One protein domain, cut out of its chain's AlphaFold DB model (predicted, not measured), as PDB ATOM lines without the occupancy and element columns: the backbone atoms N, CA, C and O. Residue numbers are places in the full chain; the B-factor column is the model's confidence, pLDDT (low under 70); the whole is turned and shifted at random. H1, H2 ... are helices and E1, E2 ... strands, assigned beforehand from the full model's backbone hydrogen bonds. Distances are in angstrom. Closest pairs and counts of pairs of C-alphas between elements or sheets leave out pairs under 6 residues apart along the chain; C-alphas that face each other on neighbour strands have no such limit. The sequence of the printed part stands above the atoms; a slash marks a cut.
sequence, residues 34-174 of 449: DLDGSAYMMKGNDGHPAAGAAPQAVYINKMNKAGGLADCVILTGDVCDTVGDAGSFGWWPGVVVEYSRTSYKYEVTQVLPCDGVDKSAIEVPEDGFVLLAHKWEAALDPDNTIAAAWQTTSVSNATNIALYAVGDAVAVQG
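This is residues 34 to 174 of the 449 residues of an uncharacterized protein of Clostridiales bacterium GWF2_38_85 (UniProt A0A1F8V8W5). Little here is regular structure: one antiparallel sheet, curled like part of a barrel, folds back on itself, part of H2 packed on it. Of 141 printed residues 56 are in named elements, E1 E2 H1 E3 E4 E5 H2 E6, class mixed; sheet order E1 E6 E4 E3 E5 E2. The whole is compact: radius of gyration of the C-alphas 14.3 A, spans 50 by 36 by 24 A.

E3, residues 94 to 100, and E4, 105 to 112, form a hairpin, N 96 and O 110 2.9 A apart. H2, residues 145 to 161, touches E5, 128 to 133, closest C-alphas 158 and 133, 5.1 A. In H2 11 of 13 O i to N i+4 pairs are within hydrogen-bond range. H1, residues 83 to 86, only grazes the sheet.

E1, residues 40 to 43, begins at (131.477, 149.814, 190.554); E2 holds residues 72 to 76; E6, 169 to 173, ends at (131.639, 149.059, 185.110).

The printed part has no cut; residues 136 to 154 are under pLDDT 70.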
ATOM      1  N   ASP A  34     136.152 163.124 190.979       57.34
ATOM      2  CA  ASP A  34     135.091 162.630 191.862       57.34
ATOM      3  C   ASP A  34     133.983 162.027 190.988       57.34
ATOM      4  O   ASP A  34     133.638 162.588 189.948       57.34
ATOM      5  N   LEU A  35     133.456 160.875 191.392       59.81
ATOM      6  CA  LEU A  35     132.465 160.113 190.636       59.81
ATOM      7  C   LEU A  35     131.103 160.201 191.327       59.81
ATOM      8  O   LEU A  35     131.007 160.244 192.554       59.81
ATOM      9  N   ASP A  36     130.038 160.151 190.540       57.88
ATOM     10  CA  ASP A  36     128.647 160.221 191.006       57.88
ATOM     11  C   ASP A  36     128.135 158.931 191.687       57.88
ATOM     12  O   ASP A  36     126.972 158.850 192.085       57.88
ATOM     13  N   GLY A  37     129.002 157.926 191.850       56.56
ATOM     14  CA  GLY A  37     128.683 156.638 192.467       56.56
ATOM     15  C   GLY A  37     128.040 155.615 191.523       56.56
ATOM     16  O   GLY A  37     127.621 154.555 191.988       56.56
ATOM     17  N   SER A  38     127.976 155.893 190.216       62.69
ATOM     18  CA  SER A  38     127.522 154.934 189.192       62.69
ATOM     19  C   SER A  38     128.562 153.851 188.870       62.69
ATOM     20  O   SER A  38     128.215 152.760 188.414       62.69
ATOM     21  N   ALA A  39     129.836 154.135 189.143       72.12
ATOM     22  CA  ALA A  39     130.954 153.232 188.932       72.12
ATOM     23  C   ALA A  39     131.047 152.153 190.014       72.12
ATOM     24  O   ALA A  39     130.958 152.437 191.213       72.12
ATOM     25  N   TYR A  40     131.297 150.909 189.606       73.69
ATOM     26  CA  TYR A  40     131.477 149.814 190.554       73.69
ATOM     27  C   TYR A  40     132.381 148.699 190.027       73.69
ATOM     28  O   TYR A  40     132.514 148.481 188.822       73.69
ATOM     29  N   MET A  41     132.950 147.945 190.967       84.19
ATOM     30  CA  MET A  41     133.640 146.682 190.718       84.19
ATOM     31  C   MET A  41     132.884 145.525 191.371       84.19
ATOM     32  O   MET A  41     132.374 145.649 192.489       84.19
ATOM     33  N   MET A  42     132.822 144.381 190.690       82.12
ATOM     34  CA  MET A  42     132.173 143.181 191.217       82.12
ATOM     35  C   MET A  42     132.925 141.905 190.848       82.12
ATOM     36  O   MET A  42     133.350 141.726 189.706       82.12
ATOM     37  N   LYS A  43     133.020 140.985 191.813       79.62
ATOM     38  CA  LYS A  43     133.547 139.633 191.623       79.62
ATOM     39  C   LYS A  43     132.633 138.795 190.728       79.62
ATOM     40  O   LYS A  43     131.426 138.753 190.951       79.62
ATOM     41  N   GLY A  44     133.220 138.075 189.771       65.06
ATOM     42  CA  GLY A  44     132.521 137.047 188.988       65.06
ATOM     43  C   GLY A  44     131.389 137.555 188.089       65.06
ATOM     44  O   GLY A  44     130.618 136.742 187.587       65.06
ATOM     45  N   ASN A  45     131.279 138.870 187.888       62.25
ATOM     46  CA  ASN A  45     130.391 139.436 186.883       62.25
ATOM     47  C   ASN A  45     131.060 139.298 185.504       62.25
ATOM     48  O   ASN A  45     132.238 139.604 185.349       62.25
ATOM     49  N   ASP A  46     130.316 138.847 184.504       55.59
ATOM     50  CA  ASP A  46     130.765 138.675 183.116       55.59
ATOM     51  C   ASP A  46     130.653 139.971 182.293       55.59
ATOM     52  O   ASP A  46     130.872 139.989 181.084       55.59
ATOM     53  N   GLY A  47     130.327 141.089 182.942       49.03
ATOM     54  CA  GLY A  47     130.210 142.387 182.294       49.03
ATOM     55  C   GLY A  47     128.795 142.733 181.837       49.03
ATOM     56  O   GLY A  47     128.621 143.757 181.168       49.03
ATOM     57  N   HIS A  48     127.792 141.936 182.215       49.78
ATOM     58  CA  HIS A  48     126.409 142.387 182.186       49.78
ATOM     59  C   HIS A  48     126.158 143.429 183.298       49.78
ATOM     60  O   HIS A  48     126.716 143.328 184.401       49.78
ATOM     61  N   PRO A  49     125.349 144.472 183.031       45.69
ATOM     62  CA  PRO A  49     124.940 145.408 184.067       45.69
ATOM     63  C   PRO A  49     124.163 144.639 185.140       45.69
ATOM     64  O   PRO A  49     123.213 143.914 184.840       45.69
ATOM     65  N   ALA A  50     124.584 144.769 186.396       46.38
ATOM     66  CA  ALA A  50     123.870 144.139 187.495       46.38
ATOM     67  C   ALA A  50     122.514 144.837 187.655       46.38
ATOM     68  O   ALA A  50     122.440 146.063 187.748       46.38
ATOM     69  N   ALA A  51     121.425 144.067 187.670       40.09
ATOM     70  CA  ALA A  51     120.101 144.611 187.935       40.09
ATOM     71  C   ALA A  51     120.005 145.020 189.418       40.09
ATOM     72  O   ALA A  51     119.706 144.201 190.284       40.09
ATOM     73  N   GLY A  52     120.271 146.296 189.704       47.56
ATOM     74  CA  GLY A  52     120.191 146.877 191.044       47.56
ATOM     75  C   GLY A  52     121.480 146.764 191.863       47.56
ATOM     76  O   GLY A  52     122.490 146.224 191.414       47.56
ATOM     77  N   ALA A  53     121.445 147.317 193.079       50.56
ATOM     78  CA  ALA A  53     122.601 147.350 193.962       50.56
ATOM     79  C   ALA A  53     122.975 145.936 194.424       50.56
ATOM     80  O   ALA A  53     122.368 145.386 195.346       50.56
ATOM     81  N   ALA A  54     123.950 145.317 193.757       58.00
ATOM     82  CA  ALA A  54     124.436 144.013 194.163       58.00
ATOM     83  C   ALA A  54     125.148 144.161 195.518       58.00
ATOM     84  O   ALA A  54     126.084 144.952 195.626       58.00
ATOM     85  N   PRO A  55     124.765 143.397 196.553       63.56
ATOM     86  CA  PRO A  55     125.291 143.582 197.908       63.56
ATOM     87  C   PRO A  55     126.806 143.339 198.030       63.56
ATOM     88  O   PRO A  55     127.393 143.707 199.041       63.56
ATOM     89  N   GLN A  56     127.436 142.741 197.012       73.44
ATOM     90  CA  GLN A  56     128.877 142.473 196.936       73.44
ATOM     91  C   GLN A  56     129.646 143.462 196.039       73.44
ATOM     92  O   GLN A  56     130.855 143.316 195.872       73.44
ATOM     93  N   ALA A  57     128.969 144.447 195.440       78.81
ATOM     94  CA  ALA A  57     129.629 145.480 194.649       78.81
ATOM     95  C   ALA A  57     130.496 146.380 195.541       78.81
ATOM     96  O   ALA A  57     130.139 146.675 196.686       78.81
ATOM     97  N   VAL A  58     131.624 146.830 195.001       84.31
ATOM     98  CA  VAL A  58     132.423 147.914 195.571       84.31
ATOM     99  C   VAL A  58     132.163 149.153 194.724       84.31
ATOM    100  O   VAL A  58     132.529 149.178 193.551       84.31
ATOM    101  N   TYR A  59     131.491 150.147 195.298       81.00
ATOM    102  CA  TYR A  59     131.124 151.389 194.616       81.00
ATOM    103  C   TYR A  59     132.253 152.399 194.687       81.00
ATOM    104  O   TYR A  59     132.777 152.668 195.765       81.00
ATOM    105  N   ILE A  60     132.598 152.979 193.548       82.44
ATOM    106  CA  ILE A  60     133.775 153.824 193.396       82.44
ATOM    107  C   ILE A  60     133.298 155.269 193.324       82.44
ATOM    108  O   ILE A  60     132.409 155.596 192.539       82.44
ATOM    109  N   ASN A  61     133.870 156.132 194.161       76.75
ATOM    110  CA  ASN A  61     133.505 157.548 194.209       76.75
ATOM    111  C   ASN A  61     134.682 158.484 193.894       76.75
ATOM    112  O   ASN A  61     134.474 159.687 193.768       76.75
ATOM    113  N   LYS A  62     135.900 157.948 193.741       81.62
ATOM    114  CA  LYS A  62     137.096 158.708 193.365       81.62
ATOM    115  C   LYS A  62     138.002 157.924 192.434       81.62
ATOM    116  O   LYS A  62     138.198 156.728 192.630       81.62
ATOM    117  N   MET A  63     138.621 158.621 191.491       83.88
ATOM    118  CA  MET A  63     139.624 158.074 190.581       83.88
ATOM    119  C   MET A  63     140.863 158.968 190.564       83.88
ATOM    120  O   MET A  63     140.728 160.186 190.479       83.88
ATOM    121  N   ASN A  64     142.059 158.381 190.667       84.88
ATOM    122  CA  ASN A  64     143.357 159.067 190.542       84.88
ATOM    123  C   ASN A  64     143.523 160.309 191.448       84.88
ATOM    124  O   ASN A  64     144.189 161.280 191.093       84.88
ATOM    125  N   LYS A  65     142.894 160.302 192.633       82.69
ATOM    126  CA  LYS A  65     142.977 161.371 193.643       82.69
ATOM    127  C   LYS A  65     143.349 160.820 195.013       82.69
ATOM    128  O   LYS A  65     143.092 159.661 195.333       82.69
ATOM    129  N   ALA A  66     143.810 161.722 195.875       85.25
ATOM    130  CA  ALA A  66     143.876 161.473 197.306       85.25
ATOM    131  C   ALA A  66     142.509 161.063 197.882       85.25
ATOM    132  O   ALA A  66     141.481 161.726 197.681       85.25
ATOM    133  N   GLY A  67     142.523 159.972 198.645       81.75
ATOM    134  CA  GLY A  67     141.370 159.498 199.396       81.75
ATOM    135  C   GLY A  67     141.130 160.318 200.660       81.75
ATOM    136  O   GLY A  67     142.059 160.776 201.324       81.75
ATOM    137  N   GLY A  68     139.860 160.488 201.002       81.31
ATOM    138  CA  GLY A  68     139.390 161.053 202.253       81.31
ATOM    139  C   GLY A  68     138.515 160.065 203.021       81.31
ATOM    140  O   GLY A  68     138.392 158.883 202.700       81.31
ATOM    141  N   LEU A  69     137.912 160.571 204.087       77.50
ATOM    142  CA  LEU A  69     136.986 159.801 204.900       77.50
ATOM    143  C   LEU A  69     135.801 159.308 204.060       77.50
ATOM    144  O   LEU A  69     135.145 160.101 203.396       77.50
ATOM    145  N   ALA A  70     135.502 158.015 204.181       75.81
ATOM    146  CA  ALA A  70     134.412 157.324 203.492       75.81
ATOM    147  C   ALA A  70     134.562 157.149 201.966       75.81
ATOM    148  O   ALA A  70     133.628 156.681 201.316       75.81
ATOM    149  N   ASP A  71     135.731 157.444 201.396       83.31
ATOM    150  CA  ASP A  71     135.938 157.258 199.961       83.31
ATOM    151  C   ASP A  71     136.310 155.819 199.587       83.31
ATOM    152  O   ASP A  71     136.865 155.052 200.377       83.31
ATOM    153  N   CYS A  72     136.034 155.471 198.337       87.19
ATOM    154  CA  CYS A  72     136.610 154.344 197.633       87.19
ATOM    155  C   CYS A  72     137.285 154.862 196.364       87.19
ATOM    156  O   CYS A  72     136.645 155.456 195.492       87.19
ATOM    157  N   VAL A  73     138.597 154.657 196.313       89.12
ATOM    158  CA  VAL A  73     139.496 155.227 195.320       89.12
ATOM    159  C   VAL A  73     139.966 154.123 194.388       89.12
ATOM    160  O   VAL A  73     140.442 153.088 194.856       89.12
ATOM    161  N   ILE A  74     139.869 154.367 193.086       90.69
ATOM    162  CA  ILE A  74     140.570 153.601 192.056       90.69
ATOM    163  C   ILE A  74     141.774 154.405 191.550       90.69
ATOM    164  O   ILE A  74     141.670 155.616 191.347       90.69
ATOM    165  N   LEU A  75     142.915 153.748 191.382       91.50
ATOM    166  CA  LEU A  75     144.148 154.329 190.853       91.50
ATOM    167  C   LEU A  75     144.543 153.576 189.580       91.50
ATOM    168  O   LEU A  75     144.617 152.350 189.621       91.50
ATOM    169  N   THR A  76     144.787 154.291 188.485       89.56
ATOM    170  CA  THR A  76     145.189 153.745 187.178       89.56
ATOM    171  C   THR A  76     146.555 154.283 186.752       89.56
ATOM    172  O   THR A  76     146.968 155.365 187.185       89.56
ATOM    173  N   GLY A  77     147.236 153.525 185.884       84.75
ATOM    174  CA  GLY A  77     148.551 153.881 185.336       84.75
ATOM    175  C   GLY A  77     148.557 155.157 184.488       84.75
ATOM    176  O   GLY A  77     149.614 155.716 184.231       84.75
ATOM    177  N   ASP A  78     147.382 155.674 184.105       78.50
ATOM    178  CA  ASP A  78     147.258 156.946 183.382       78.50
ATOM    179  C   ASP A  78     147.818 158.143 184.176       78.50
ATOM    180  O   ASP A  78     148.207 159.151 183.586       78.50
ATOM    181  N   VAL A  79     147.788 158.077 185.515       81.31
ATOM    182  CA  VAL A  79     148.117 159.218 186.394       81.31
ATOM    183  C   VAL A  79     149.047 158.837 187.544       81.31
ATOM    184  O   VAL A  79     149.797 159.685 188.024       81.31
ATOM    185  N   CYS A  80     148.973 157.599 188.033       86.62
ATOM    186  CA  CYS A  80     149.755 157.138 189.176       86.62
ATOM    187  C   CYS A  80     150.675 156.002 188.736       86.62
ATOM    188  O   CYS A  80     150.179 154.985 188.261       86.62
ATOM    189  N   ASP A  81     151.977 156.129 188.981       93.25
ATOM    190  CA  ASP A  81     152.916 155.010 188.841       93.25
ATOM    191  C   ASP A  81     152.828 154.105 190.081       93.25
ATOM    192  O   ASP A  81     152.979 152.883 190.026       93.25
ATOM    193  N   THR A  82     152.559 154.714 191.240       96.50
ATOM    194  CA  THR A  82     152.442 154.036 192.528       96.50
ATOM    195  C   THR A  82     151.273 154.570 193.347       96.50
ATOM    196  O   THR A  82     150.811 155.700 193.187       96.50
ATOM    197  N   VAL A  83     150.815 153.781 194.320       95.56
ATOM    198  CA  VAL A  83     149.792 154.213 195.287       95.56
ATOM    199  C   VAL A  83     150.217 155.482 196.047       95.56
ATOM    200  O   VAL A  83     149.366 156.289 196.429       95.56
ATOM    201  N   GLY A  84     151.524 155.675 196.258       92.94
ATOM    202  CA  GLY A  84     152.084 156.836 196.948       92.94
ATOM    203  C   GLY A  84     151.843 158.168 196.237       92.94
ATOM    204  O   GLY A  84     151.760 159.193 196.918       92.94
ATOM    205  N   ASP A  85     151.660 158.155 194.914       91.50
ATOM    206  CA  ASP A  85     151.425 159.365 194.114       91.50
ATOM    207  C   ASP A  85     150.083 160.020 194.457       91.50
ATOM    208  O   ASP A  85     149.959 161.247 194.487       91.50
ATOM    209  N   ALA A  86     149.084 159.205 194.804       88.38
ATOM    210  CA  ALA A  86     147.774 159.675 195.233       88.38
ATOM    211  C   ALA A  86     147.710 159.987 196.738       88.38
ATOM    212  O   ALA A  86     146.891 160.805 197.162       88.38
ATOM    213  N   GLY A  87     148.544 159.358 197.574       88.69
ATOM    214  CA  GLY A  87     148.607 159.636 199.010       88.69
ATOM    215  C   GLY A  87     148.928 158.427 199.890       88.69
ATOM    216  O   GLY A  87     149.533 157.448 199.471       88.69
ATOM    217  N   SER A  88     148.535 158.506 201.167       88.69
ATOM    218  CA  SER A  88     148.830 157.474 202.172       88.69
ATOM    219  C   SER A  88     147.594 156.640 202.510       88.69
ATOM    220  O   SER A  88     146.635 157.150 203.089       88.69
ATOM    221  N   PHE A  89     147.674 155.331 202.265       90.75
ATOM    222  CA  PHE A  89     146.541 154.400 202.364       90.75
ATOM    223  C   PHE A  89     146.772 153.227 203.336       90.75
ATOM    224  O   PHE A  89     146.145 152.175 203.230       90.75
ATOM    225  N   GLY A  90     147.659 153.374 204.327       88.50
ATOM    226  CA  GLY A  90     148.039 152.253 205.204       88.50
ATOM    227  C   GLY A  90     146.872 151.575 205.944       88.50
ATOM    228  O   GLY A  90     146.859 150.356 206.098       88.50
ATOM    229  N   TRP A  91     145.834 152.331 206.308       88.88
ATOM    230  CA  TRP A  91     144.624 151.829 206.985       88.88
ATOM    231  C   TRP A  91     143.448 151.527 206.046       88.88
ATOM    232  O   TRP A  91     142.299 151.487 206.476       88.88
ATOM    233  N   TRP A  92     143.716 151.358 204.755       92.00
ATOM    234  CA  TRP A  92     142.696 151.072 203.754       92.00
ATOM    235  C   TRP A  92     142.909 149.647 203.247       92.00
ATOM    236  O   TRP A  92     144.017 149.341 202.789       92.00
ATOM    237  N   PRO A  93     141.910 148.750 203.342       93.69
ATOM    238  CA  PRO A  93     141.959 147.515 202.581       93.69
ATOM    239  C   PRO A  93     141.889 147.824 201.082       93.69
ATOM    240  O   PRO A  93     141.284 148.816 200.661       93.69
ATOM    241  N   GLY A  94     142.496 146.959 200.280       95.44
ATOM    242  CA  GLY A  94     142.559 147.149 198.841       95.44
ATOM    243  C   GLY A  94     142.896 145.890 198.070       95.44
ATOM    244  O   GLY A  94     143.175 144.840 198.650       95.44
ATOM    245  N   VAL A  95     142.899 146.023 196.752       97.38
ATOM    246  CA  VAL A  95     143.358 145.001 195.814       97.38
ATOM    247  C   VAL A  95     144.135 145.653 194.678       97.38
ATOM    248  O   VAL A  95     143.806 146.763 194.265       97.38
ATOM    249  N   VAL A  96     145.148 144.950 194.183       97.69
ATOM    250  CA  VAL A  96     145.796 145.233 192.897       97.69
ATOM    251  C   VAL A  96     145.180 144.293 191.874       97.69
ATOM    252  O   VAL A  96     144.999 143.104 192.160       97.69
ATOM    253  N   VAL A  97     144.803 144.840 190.725       95.25
ATOM    254  CA  VAL A  97     144.071 144.142 189.675       95.25
ATOM    255  C   VAL A  97     144.785 144.354 188.349       95.25
ATOM    256  O   VAL A  97     145.075 145.489 187.990       95.25
ATOM    257  N   GLU A  98     145.008 143.274 187.607       93.00
ATOM    258  CA  GLU A  98     145.653 143.291 186.289       93.00
ATOM    259  C   GLU A  98     144.788 142.586 185.257       93.00
ATOM    260  O   GLU A  98     144.069 141.635 185.571       93.00
ATOM    261  N   TYR A  99     144.853 143.037 184.009       88.31
ATOM    262  CA  TYR A  99     144.202 142.349 182.911       88.31
ATOM    263  C   TYR A  99     144.980 141.087 182.526       88.31
ATOM    264  O   TYR A  99     146.085 141.128 181.990       88.31
ATOM    265  N   SER A 100     144.371 139.929 182.756       87.31
ATOM    266  CA  SER A 100     144.897 138.643 182.325       87.31
ATOM    267  C   SER A 100     144.595 138.424 180.847       87.31
ATOM    268  O   SER A 100     143.474 138.093 180.460       87.31
ATOM    269  N   ARG A 101     145.630 138.535 180.012       82.69
ATOM    270  CA  ARG A 101     145.585 138.188 178.578       82.69
ATOM    271  C   ARG A 101     145.262 136.716 178.328       82.69
ATOM    272  O   ARG A 101     144.737 136.353 177.286       82.69
ATOM    273  N   THR A 102     145.532 135.859 179.313       83.12
ATOM    274  CA  THR A 102     145.207 134.432 179.218       83.12
ATOM    275  C   THR A 102     143.717 134.177 179.403       83.12
ATOM    276  O   THR A 102     143.184 133.301 178.738       83.12
ATOM    277  N   SER A 103     143.031 134.894 180.297       83.69
ATOM    278  CA  SER A 103     141.608 134.659 180.591       83.69
ATOM    279  C   SER A 103     140.670 135.737 180.038       83.69
ATOM    280  O   SER A 103     139.453 135.612 180.199       83.69
ATOM    281  N   TYR A 104     141.231 136.779 179.413       85.94
ATOM    282  CA  TYR A 104     140.568 138.010 178.973       85.94
ATOM    283  C   TYR A 104     139.754 138.710 180.067       85.94
ATOM    284  O   TYR A 104     138.708 139.313 179.810       85.94
ATOM    285  N   LYS A 105     140.231 138.644 181.314       85.38
ATOM    286  CA  LYS A 105     139.555 139.204 182.492       85.38
ATOM    287  C   LYS A 105     140.523 140.001 183.340       85.38
ATOM    288  O   LYS A 105     141.700 139.680 183.416       85.38
ATOM    289  N   TYR A 106     139.996 140.992 184.048       88.06
ATOM    290  CA  TYR A 106     140.717 141.587 185.162       88.06
ATOM    291  C   TYR A 106     140.757 140.601 186.328       88.06
ATOM    292  O   TYR A 106     139.721 140.057 186.716       88.06
ATOM    293  N   GLU A 107     141.938 140.366 186.882       92.62
ATOM    294  CA  GLU A 107     142.183 139.422 187.966       92.62
ATOM    295  C   GLU A 107     142.913 140.113 189.113       92.62
ATOM    296  O   GLU A 107     143.819 140.919 188.908       92.62
ATOM    297  N   VAL A 108     142.524 139.791 190.344       95.94
ATOM    298  CA  VAL A 108     143.224 140.277 191.535       95.94
ATOM    299  C   VAL A 108     144.603 139.621 191.603       95.94
ATOM    300  O   VAL A 108     144.699 138.407 191.785       95.94
ATOM    301  N   THR A 109     145.673 140.408 191.520       97.44
ATOM    302  CA  THR A 109     147.062 139.926 191.628       97.44
ATOM    303  C   THR A 109     147.619 140.083 193.038       97.44
ATOM    304  O   THR A 109     148.448 139.284 193.477       97.44
ATOM    305  N   GLN A 110     147.091 141.037 193.810       97.81
ATOM    306  CA  GLN A 110     147.490 141.263 195.195       97.81
ATOM    307  C   GLN A 110     146.305 141.708 196.057       97.81
ATOM    308  O   GLN A 110     145.470 142.502 195.632       97.81
ATOM    309  N   VAL A 111     146.257 141.237 197.307       97.19
ATOM    310  CA  VAL A 111     145.318 141.720 198.330       97.19
ATOM    311  C   VAL A 111     146.075 142.570 199.341       97.19
ATOM    312  O   VAL A 111     147.135 142.175 199.831       97.19
ATOM    313  N   LEU A 112     145.519 143.733 199.664       95.88
ATOM    314  CA  LEU A 112     146.128 144.733 200.528       95.88
ATOM    315  C   LEU A 112     145.379 144.779 201.867       95.88
ATOM    316  O   LEU A 112     144.209 145.168 201.904       95.88
ATOM    317  N   PRO A 113     146.018 144.381 202.981       92.56
ATOM    318  CA  PRO A 113     145.367 144.361 204.282       92.56
ATOM    319  C   PRO A 113     145.163 145.767 204.860       92.56
ATOM    320  O   PRO A 113     145.885 146.722 204.566       92.56
ATOM    321  N   CYS A 114     144.178 145.874 205.749       90.12
ATOM    322  CA  CYS A 114     143.912 147.062 206.555       90.12
ATOM    323  C   CYS A 114     144.682 146.992 207.888       90.12
ATOM    324  O   CYS A 114     144.096 146.677 208.924       90.12
ATOM    325  N   ASP A 115     145.990 147.236 207.867       89.88
ATOM    326  CA  ASP A 115     146.893 146.969 209.001       89.88
ATOM    327  C   ASP A 115     147.850 148.123 209.353       89.88
ATOM    328  O   ASP A 115     148.686 147.987 210.246       89.88
ATOM    329  N   GLY A 116     147.725 149.265 208.674       87.25
ATOM    330  CA  GLY A 116     148.575 150.432 208.897       87.25
ATOM    331  C   GLY A 116     149.943 150.345 208.221       87.25
ATOM    332  O   GLY A 116     150.720 151.292 208.344       87.25
ATOM    333  N   VAL A 117     150.246 149.259 207.500       92.50
ATOM    334  CA  VAL A 117     151.483 149.130 206.722       92.50
ATOM    335  C   VAL A 117     151.450 150.103 205.550       92.50
ATOM    336  O   VAL A 117     150.424 150.245 204.883       92.50
ATOM    337  N   ASP A 118     152.576 150.779 205.311       92.94
ATOM    338  CA  ASP A 118     152.717 151.709 204.196       92.94
ATOM    339  C   ASP A 118     152.516 150.996 202.851       92.94
ATOM    340  O   ASP A 118     153.079 149.934 202.594       92.94
ATOM    341  N   LYS A 119     151.688 151.611 202.009       94.88
ATOM    342  CA  LYS A 119     151.307 151.129 200.680       94.88
ATOM    343  C   LYS A 119     151.927 151.970 199.565       94.88
ATOM    344  O   LYS A 119     151.703 151.656 198.408       94.88
ATOM    345  N   SER A 120     152.699 153.008 199.898       95.62
ATOM    346  CA  SER A 120     153.218 153.994 198.942       95.62
ATOM    347  C   SER A 120     154.024 153.389 197.787       95.62
ATOM    348  O   SER A 120     153.943 153.894 196.679       95.62
ATOM    349  N   ALA A 121     154.748 152.294 198.031       96.75
ATOM    350  CA  ALA A 121     155.585 151.621 197.037       96.75
ATOM    351  C   ALA A 121     154.851 150.558 196.198       96.75
ATOM    352  O   ALA A 121     155.496 149.842 195.437       96.75
ATOM    353  N   ILE A 122     153.538 150.387 196.373       97.56
ATOM    354  CA  ILE A 122     152.757 149.465 195.544       97.56
ATOM    355  C   ILE A 122     152.608 150.093 194.162       97.56
ATOM    356  O   ILE A 122     152.056 151.188 194.047       97.56
ATOM    357  N   GLU A 123     153.100 149.390 193.148       97.38
ATOM    358  CA  GLU A 123     152.979 149.785 191.747       97.38
ATOM    359  C   GLU A 123     151.517 149.711 191.302       97.38
ATOM    360  O   GLU A 123     150.773 148.798 191.677       97.38
ATOM    361  N   VAL A 124     151.105 150.697 190.512       95.38
ATOM    362  CA  VAL A 124     149.846 150.635 189.779       95.38
ATOM    363  C   VAL A 124     150.137 149.930 188.455       95.38
ATOM    364  O   VAL A 124     151.013 150.387 187.721       95.38
ATOM    365  N   PRO A 125     149.467 148.810 188.140       93.25
ATOM    366  CA  PRO A 125     149.783 148.078 186.923       93.25
ATOM    367  C   PRO A 125     149.476 148.883 185.657       93.25
ATOM    368  O   PRO A 125     148.476 149.599 185.611       93.25
ATOM    369  N   GLU A 126     150.300 148.698 184.622       86.44
ATOM    370  CA  GLU A 126     150.146 149.355 183.315       86.44
ATOM    371  C   GLU A 126     148.795 149.021 182.663       86.44
ATOM    372  O   GLU A 126     148.076 149.920 182.242       86.44
ATOM    373  N   ASP A 127     148.409 147.738 182.651       86.44
ATOM    374  CA  ASP A 127     147.086 147.290 182.198       86.44
ATOM    375  C   ASP A 127     146.250 146.773 183.375       86.44
ATOM    376  O   ASP A 127     146.002 145.572 183.544       86.44
ATOM    377  N   GLY A 128     145.873 147.694 184.255       90.00
ATOM    378  CA  GLY A 128     145.193 147.371 185.494       90.00
ATOM    379  C   GLY A 128     144.920 148.587 186.364       90.00
ATOM    380  O   GLY A 128     144.890 149.728 185.908       90.00
ATOM    381  N   PHE A 129     144.650 148.326 187.638       93.31
ATOM    382  CA  PHE A 129     144.364 149.366 188.615       93.31
ATOM    383  C   PHE A 129     144.553 148.869 190.048       93.31
ATOM    384  O   PHE A 129     144.546 147.669 190.337       93.31
ATOM    385  N   VAL A 130     144.652 149.815 190.978       96.06
ATOM    386  CA  VAL A 130     144.569 149.556 192.417       96.06
ATOM    387  C   VAL A 130     143.253 150.109 192.941       96.06
ATOM    388  O   VAL A 130     142.933 151.273 192.721       96.06
ATOM    389  N   LEU A 131     142.488 149.289 193.660       94.75
ATOM    390  CA  LEU A 131     141.260 149.715 194.331       94.75
ATOM    391  C   LEU A 131     141.478 149.740 195.842       94.75
ATOM    392  O   LEU A 131     141.957 148.768 196.424       94.75
ATOM    393  N   LEU A 132     141.102 150.842 196.487       94.06
ATOM    394  CA  LEU A 132     141.270 151.078 197.920       94.06
ATOM    395  C   LEU A 132     139.955 151.594 198.500       94.06
ATOM    396  O   LEU A 132     139.308 152.460 197.914       94.06
ATOM    397  N   ALA A 133     139.552 151.105 199.670       90.56
ATOM    398  CA  ALA A 133     138.344 151.575 200.345       90.56
ATOM    399  C   ALA A 133     138.662 152.085 201.747       90.56
ATOM    400  O   ALA A 133     139.352 151.418 202.513       90.56
ATOM    401  N   HIS A 134     138.138 153.251 202.115       86.19
ATOM    402  CA  HIS A 134     138.274 153.751 203.471       86.19
ATOM    403  C   HIS A 134     137.480 152.843 204.403       86.19
ATOM    404  O   HIS A 134     136.265 152.696 204.255       86.19
ATOM    405  N   LYS A 135     138.139 152.271 205.411       79.06
ATOM    406  CA  LYS A 135     137.439 151.571 206.483       79.06
ATOM    407  C   LYS A 135     136.989 152.592 207.523       79.06
ATOM    408  O   LYS A 135     137.762 153.025 208.372       79.06
ATOM    409  N   TRP A 136     135.728 153.004 207.448       67.69
ATOM    410  CA  TRP A 136     135.146 153.888 208.454       67.69
ATOM    411  C   TRP A 136     134.919 153.135 209.777       67.69
ATOM    412  O   TRP A 136     134.146 152.182 209.821       67.69
ATOM    413  N   GLU A 137     135.597 153.553 210.853       60.28
ATOM    414  CA  GLU A 137     135.497 152.921 212.185       60.28
ATOM    415  C   GLU A 137     134.728 153.759 213.224       60.28
ATOM    416  O   GLU A 137     134.472 153.285 214.332       60.28
ATOM    417  N   ALA A 138     134.332 154.995 212.900       56.75
ATOM    418  CA  ALA A 138     133.532 155.808 213.816       56.75
ATOM    419  C   ALA A 138     132.063 155.356 213.813       56.75
ATOM    420  O   ALA A 138     131.520 154.962 212.780       56.75
ATOM    421  N   ALA A 139     131.398 155.427 214.971       53.38
ATOM    422  CA  ALA A 139     129.957 155.207 215.048       53.38
ATOM    423  C   ALA A 139     129.247 156.132 214.045       53.38
ATOM    424  O   ALA A 139     129.570 157.320 213.987       53.38
ATOM    425  N   LEU A 140     128.329 155.577 213.244       56.59
ATOM    426  CA  LEU A 140     127.464 156.351 212.348       56.59
ATOM    427  C   LEU A 140     126.851 157.500 213.156       56.59
ATOM    428  O   LEU A 140     126.255 157.234 214.199       56.59
ATOM    429  N   ASP A 141     127.023 158.743 212.707       54.38
ATOM    430  CA  ASP A 141     126.335 159.885 213.310       54.38
ATOM    431  C   ASP A 141     124.866 159.828 212.859       54.38
ATOM    432  O   ASP A 141     124.585 160.076 211.681       54.38
ATOM    433  N   PRO A 142     123.922 159.453 213.743       55.62
ATOM    434  CA  PRO A 142     122.530 159.264 213.356       55.62
ATOM    435  C   PRO A 142     121.836 160.582 212.978       55.62
ATOM    436  O   PRO A 142     120.778 160.535 212.350       55.62
ATOM    437  N   ASP A 143     122.425 161.736 213.314       57.50
ATOM    438  CA  ASP A 143     121.840 163.057 213.074       57.50
ATOM    439  C   ASP A 143     122.312 163.693 211.749       57.50
ATOM    440  O   ASP A 143     121.793 164.735 211.338       57.50
ATOM    441  N   ASN A 144     123.247 163.058 211.025       53.56
ATOM    442  CA  ASN A 144     123.763 163.533 209.738       53.56
ATOM    443  C   ASN A 144     123.335 162.614 208.579       53.56
ATOM    444  O   ASN A 144     124.064 161.725 208.139       53.56
ATOM    445  N   THR A 145     122.127 162.838 208.063       48.19
ATOM    446  CA  THR A 145     121.450 161.942 207.108       48.19
ATOM    447  C   THR A 145     122.122 161.824 205.733       48.19
ATOM    448  O   THR A 145     121.996 160.777 205.100       48.19
ATOM    449  N   ILE A 146     122.868 162.840 205.276       46.59
ATOM    450  CA  ILE A 146     123.654 162.768 204.028       46.59
ATOM    451  C   ILE A 146     124.975 162.024 204.274       46.59
ATOM    452  O   ILE A 146     125.380 161.209 203.447       46.59
ATOM    453  N   ALA A 147     125.616 162.226 205.430       51.38
ATOM    454  CA  ALA A 147     126.822 161.483 205.785       51.38
ATOM    455  C   ALA A 147     126.534 159.994 206.050       51.38
ATOM    456  O   ALA A 147     127.357 159.151 205.708       51.38
ATOM    457  N   ALA A 148     125.354 159.649 206.573       53.25
ATOM    458  CA  ALA A 148     124.976 158.270 206.883       53.25
ATOM    459  C   ALA A 148     124.918 157.347 205.646       53.25
ATOM    460  O   ALA A 148     125.308 156.182 205.739       53.25
ATOM    461  N   ALA A 149     124.478 157.846 204.483       57.09
ATOM    462  CA  ALA A 149     124.423 157.053 203.250       57.09
ATOM    463  C   ALA A 149     125.830 156.727 202.720       57.09
ATOM    464  O   ALA A 149     126.155 155.557 202.521       57.09
ATOM    465  N   TRP A 150     126.700 157.735 202.593       56.81
ATOM    466  CA  TRP A 150     128.088 157.551 202.150       56.81
ATOM    467  C   TRP A 150     128.924 156.743 203.151       56.81
ATOM    468  O   TRP A 150     129.728 155.904 202.749       56.81
ATOM    469  N   GLN A 151     128.684 156.911 204.455       60.97
ATOM    470  CA  GLN A 151     129.313 156.093 205.497       60.97
ATOM    471  C   GLN A 151     128.882 154.622 205.407       60.97
ATOM    472  O   GLN A 151     129.719 153.731 205.544       60.97
ATOM    473  N   THR A 152     127.605 154.347 205.126       62.19
ATOM    474  CA  THR A 152     127.107 152.972 204.941       62.19
ATOM    475  C   THR A 152     127.725 152.321 203.698       62.19
ATOM    476  O   THR A 152     128.172 151.174 203.764       62.19
ATOM    477  N   THR A 153     127.822 153.058 202.587       67.06
ATOM    478  CA  THR A 153     128.496 152.597 201.361       67.06
ATOM    479  C   THR A 153     129.986 152.345 201.596       67.06
ATOM    480  O   THR A 153     130.487 151.295 201.209       67.06
ATOM    481  N   SER A 154     130.688 153.226 202.313       68.75
ATOM    482  CA  SER A 154     132.105 153.053 202.670       68.75
ATOM    483  C   SER A 154     132.373 151.802 203.507       68.75
ATOM    484  O   SER A 154     133.282 151.033 203.187       68.75
ATOM    485  N   VAL A 155     131.578 151.557 204.555       71.25
ATOM    486  CA  VAL A 155     131.714 150.346 205.386       71.25
ATOM    487  C   VAL A 155     131.452 149.089 204.553       71.25
ATOM    488  O   VAL A 155     132.164 148.090 204.694       71.25
ATOM    489  N   SER A 156     130.467 149.148 203.657       78.25
ATOM    490  CA  SER A 156     130.132 148.045 202.753       78.25
ATOM    491  C   SER A 156     131.257 147.797 201.745       78.25
ATOM    492  O   SER A 156     131.669 146.656 201.579       78.25
ATOM    493  N   ASN A 157     131.845 148.846 201.167       85.19
ATOM    494  CA  ASN A 157     132.996 148.764 200.268       85.19
ATOM    495  C   ASN A 157     134.212 148.130 200.945       85.19
ATOM    496  O   ASN A 157     134.788 147.195 200.401       85.19
ATOM    497  N   ALA A 158     134.579 148.587 202.146       83.44
ATOM    498  CA  ALA A 158     135.700 148.019 202.897       83.44
ATOM    499  C   ALA A 158     135.455 146.551 203.297       83.44
ATOM    500  O   ALA A 158     136.390 145.753 203.346       83.44
ATOM    501  N   THR A 159     134.199 146.180 203.557       83.50
ATOM    502  CA  THR A 159     133.818 144.785 203.822       83.50
ATOM    503  C   THR A 159     133.897 143.942 202.549       83.50
ATOM    504  O   THR A 159     134.469 142.857 202.570       83.50
ATOM    505  N   ASN A 160     133.373 144.454 201.437       87.12
ATOM    506  CA  ASN A 160     133.305 143.756 200.158       87.12
ATOM    507  C   ASN A 160     134.688 143.589 199.527       87.12
ATOM    508  O   ASN A 160     135.000 142.509 199.033       87.12
ATOM    509  N   ILE A 161     135.552 144.607 199.598       88.69
ATOM    510  CA  ILE A 161     136.919 144.527 199.072       88.69
ATOM    511  C   ILE A 161     137.761 143.481 199.824       88.69
ATOM    512  O   ILE A 161     138.623 142.833 199.242       88.69
ATOM    513  N   ALA A 162     137.464 143.243 201.105       85.69
ATOM    514  CA  ALA A 162     138.124 142.215 201.904       85.69
ATOM    515  C   ALA A 162     137.681 140.777 201.552       85.69
ATOM    516  O   ALA A 162     138.275 139.824 202.053       85.69
ATOM    517  N   LEU A 163     136.645 140.602 200.719       86.75
ATOM    518  CA  LEU A 163     136.195 139.285 200.242       86.75
ATOM    519  C   LEU A 163     136.986 138.781 199.029       86.75
ATOM    520  O   LEU A 163     136.831 137.615 198.654       86.75
ATOM    521  N   TYR A 164     137.787 139.642 198.403       91.38
ATOM    522  CA  TYR A 164     138.597 139.271 197.251       91.38
ATOM    523  C   TYR A 164     139.847 138.494 197.675       91.38
ATOM    524  O   TYR A 164     140.456 138.748 198.715       91.38
ATOM    525  N   ALA A 165     140.236 137.550 196.829       94.06
ATOM    526  CA  ALA A 165     141.447 136.757 196.925       94.06
ATOM    527  C   ALA A 165     142.240 136.855 195.619       94.06
ATOM    528  O   ALA A 165     141.681 137.126 194.558       94.06
ATOM    529  N   VAL A 166     143.547 136.593 195.694       95.81
ATOM    530  CA  VAL A 166     144.399 136.505 194.500       95.81
ATOM    531  C   VAL A 166     143.841 135.450 193.537       95.81
ATOM    532  O   VAL A 166     143.518 134.338 193.958       95.81
ATOM    533  N   GLY A 167     143.734 135.811 192.259       91.88
ATOM    534  CA  GLY A 167     143.139 135.006 191.189       91.88
ATOM    535  C   GLY A 167     141.628 135.185 191.016       91.88
ATOM    536  O   GLY A 167     141.043 134.570 190.126       91.88
ATOM    537  N   ASP A 168     140.967 136.005 191.838       91.69
ATOM    538  CA  ASP A 168     139.561 136.333 191.612       91.69
ATOM    539  C   ASP A 168     139.396 137.203 190.362       91.69
ATOM    540  O   ASP A 168     139.997 138.272 190.260       91.69
ATOM    541  N   ALA A 169     138.516 136.780 189.453       88.88
ATOM    542  CA  ALA A 169     138.109 137.586 188.309       88.88
ATOM    543  C   ALA A 169     137.120 138.688 188.720       88.88
ATOM    544  O   ALA A 169     136.159 138.441 189.467       88.88
ATOM    545  N   VAL A 170     137.320 139.887 188.179       86.06
ATOM    546  CA  VAL A 170     136.513 141.076 188.460       86.06
ATOM    547  C   VAL A 170     136.029 141.733 187.173       86.06
ATOM    548  O   VAL A 170     136.688 141.688 186.137       86.06
ATOM    549  N   ALA A 171     134.869 142.379 187.247       79.31
ATOM    550  CA  ALA A 171     134.418 143.308 186.222       79.31
ATOM    551  C   ALA A 171     134.312 144.707 186.814       79.31
ATOM    552  O   ALA A 171     133.697 144.897 187.867       79.31
ATOM    553  N   VAL A 172     134.874 145.670 186.090       77.62
ATOM    554  CA  VAL A 172     134.677 147.099 186.319       77.62
ATOM    555  C   VAL A 172     133.596 147.582 185.363       77.62
ATOM    556  O   VAL A 172     133.523 147.140 184.213       77.62
ATOM    557  N   GLN A 173     132.717 148.438 185.867       73.50
ATOM    558  CA  GLN A 173     131.639 149.059 185.110       73.50
ATOM    559  C   GLN A 173     131.643 150.555 185.368       73.50
ATOM    560  O   GLN A 173     131.914 150.998 186.487       73.50
ATOM    561  N   GLY A 174     131.314 151.323 184.332       68.75
ATOM    562  CA  GLY A 174     131.197 152.764 184.460       68.75
ATOM    563  C   GLY A 174     132.536 153.482 184.638       68.75
ATOM    564  O   GLY A 174     132.513 154.583 185.170       68.75
TER     565      GLY A 174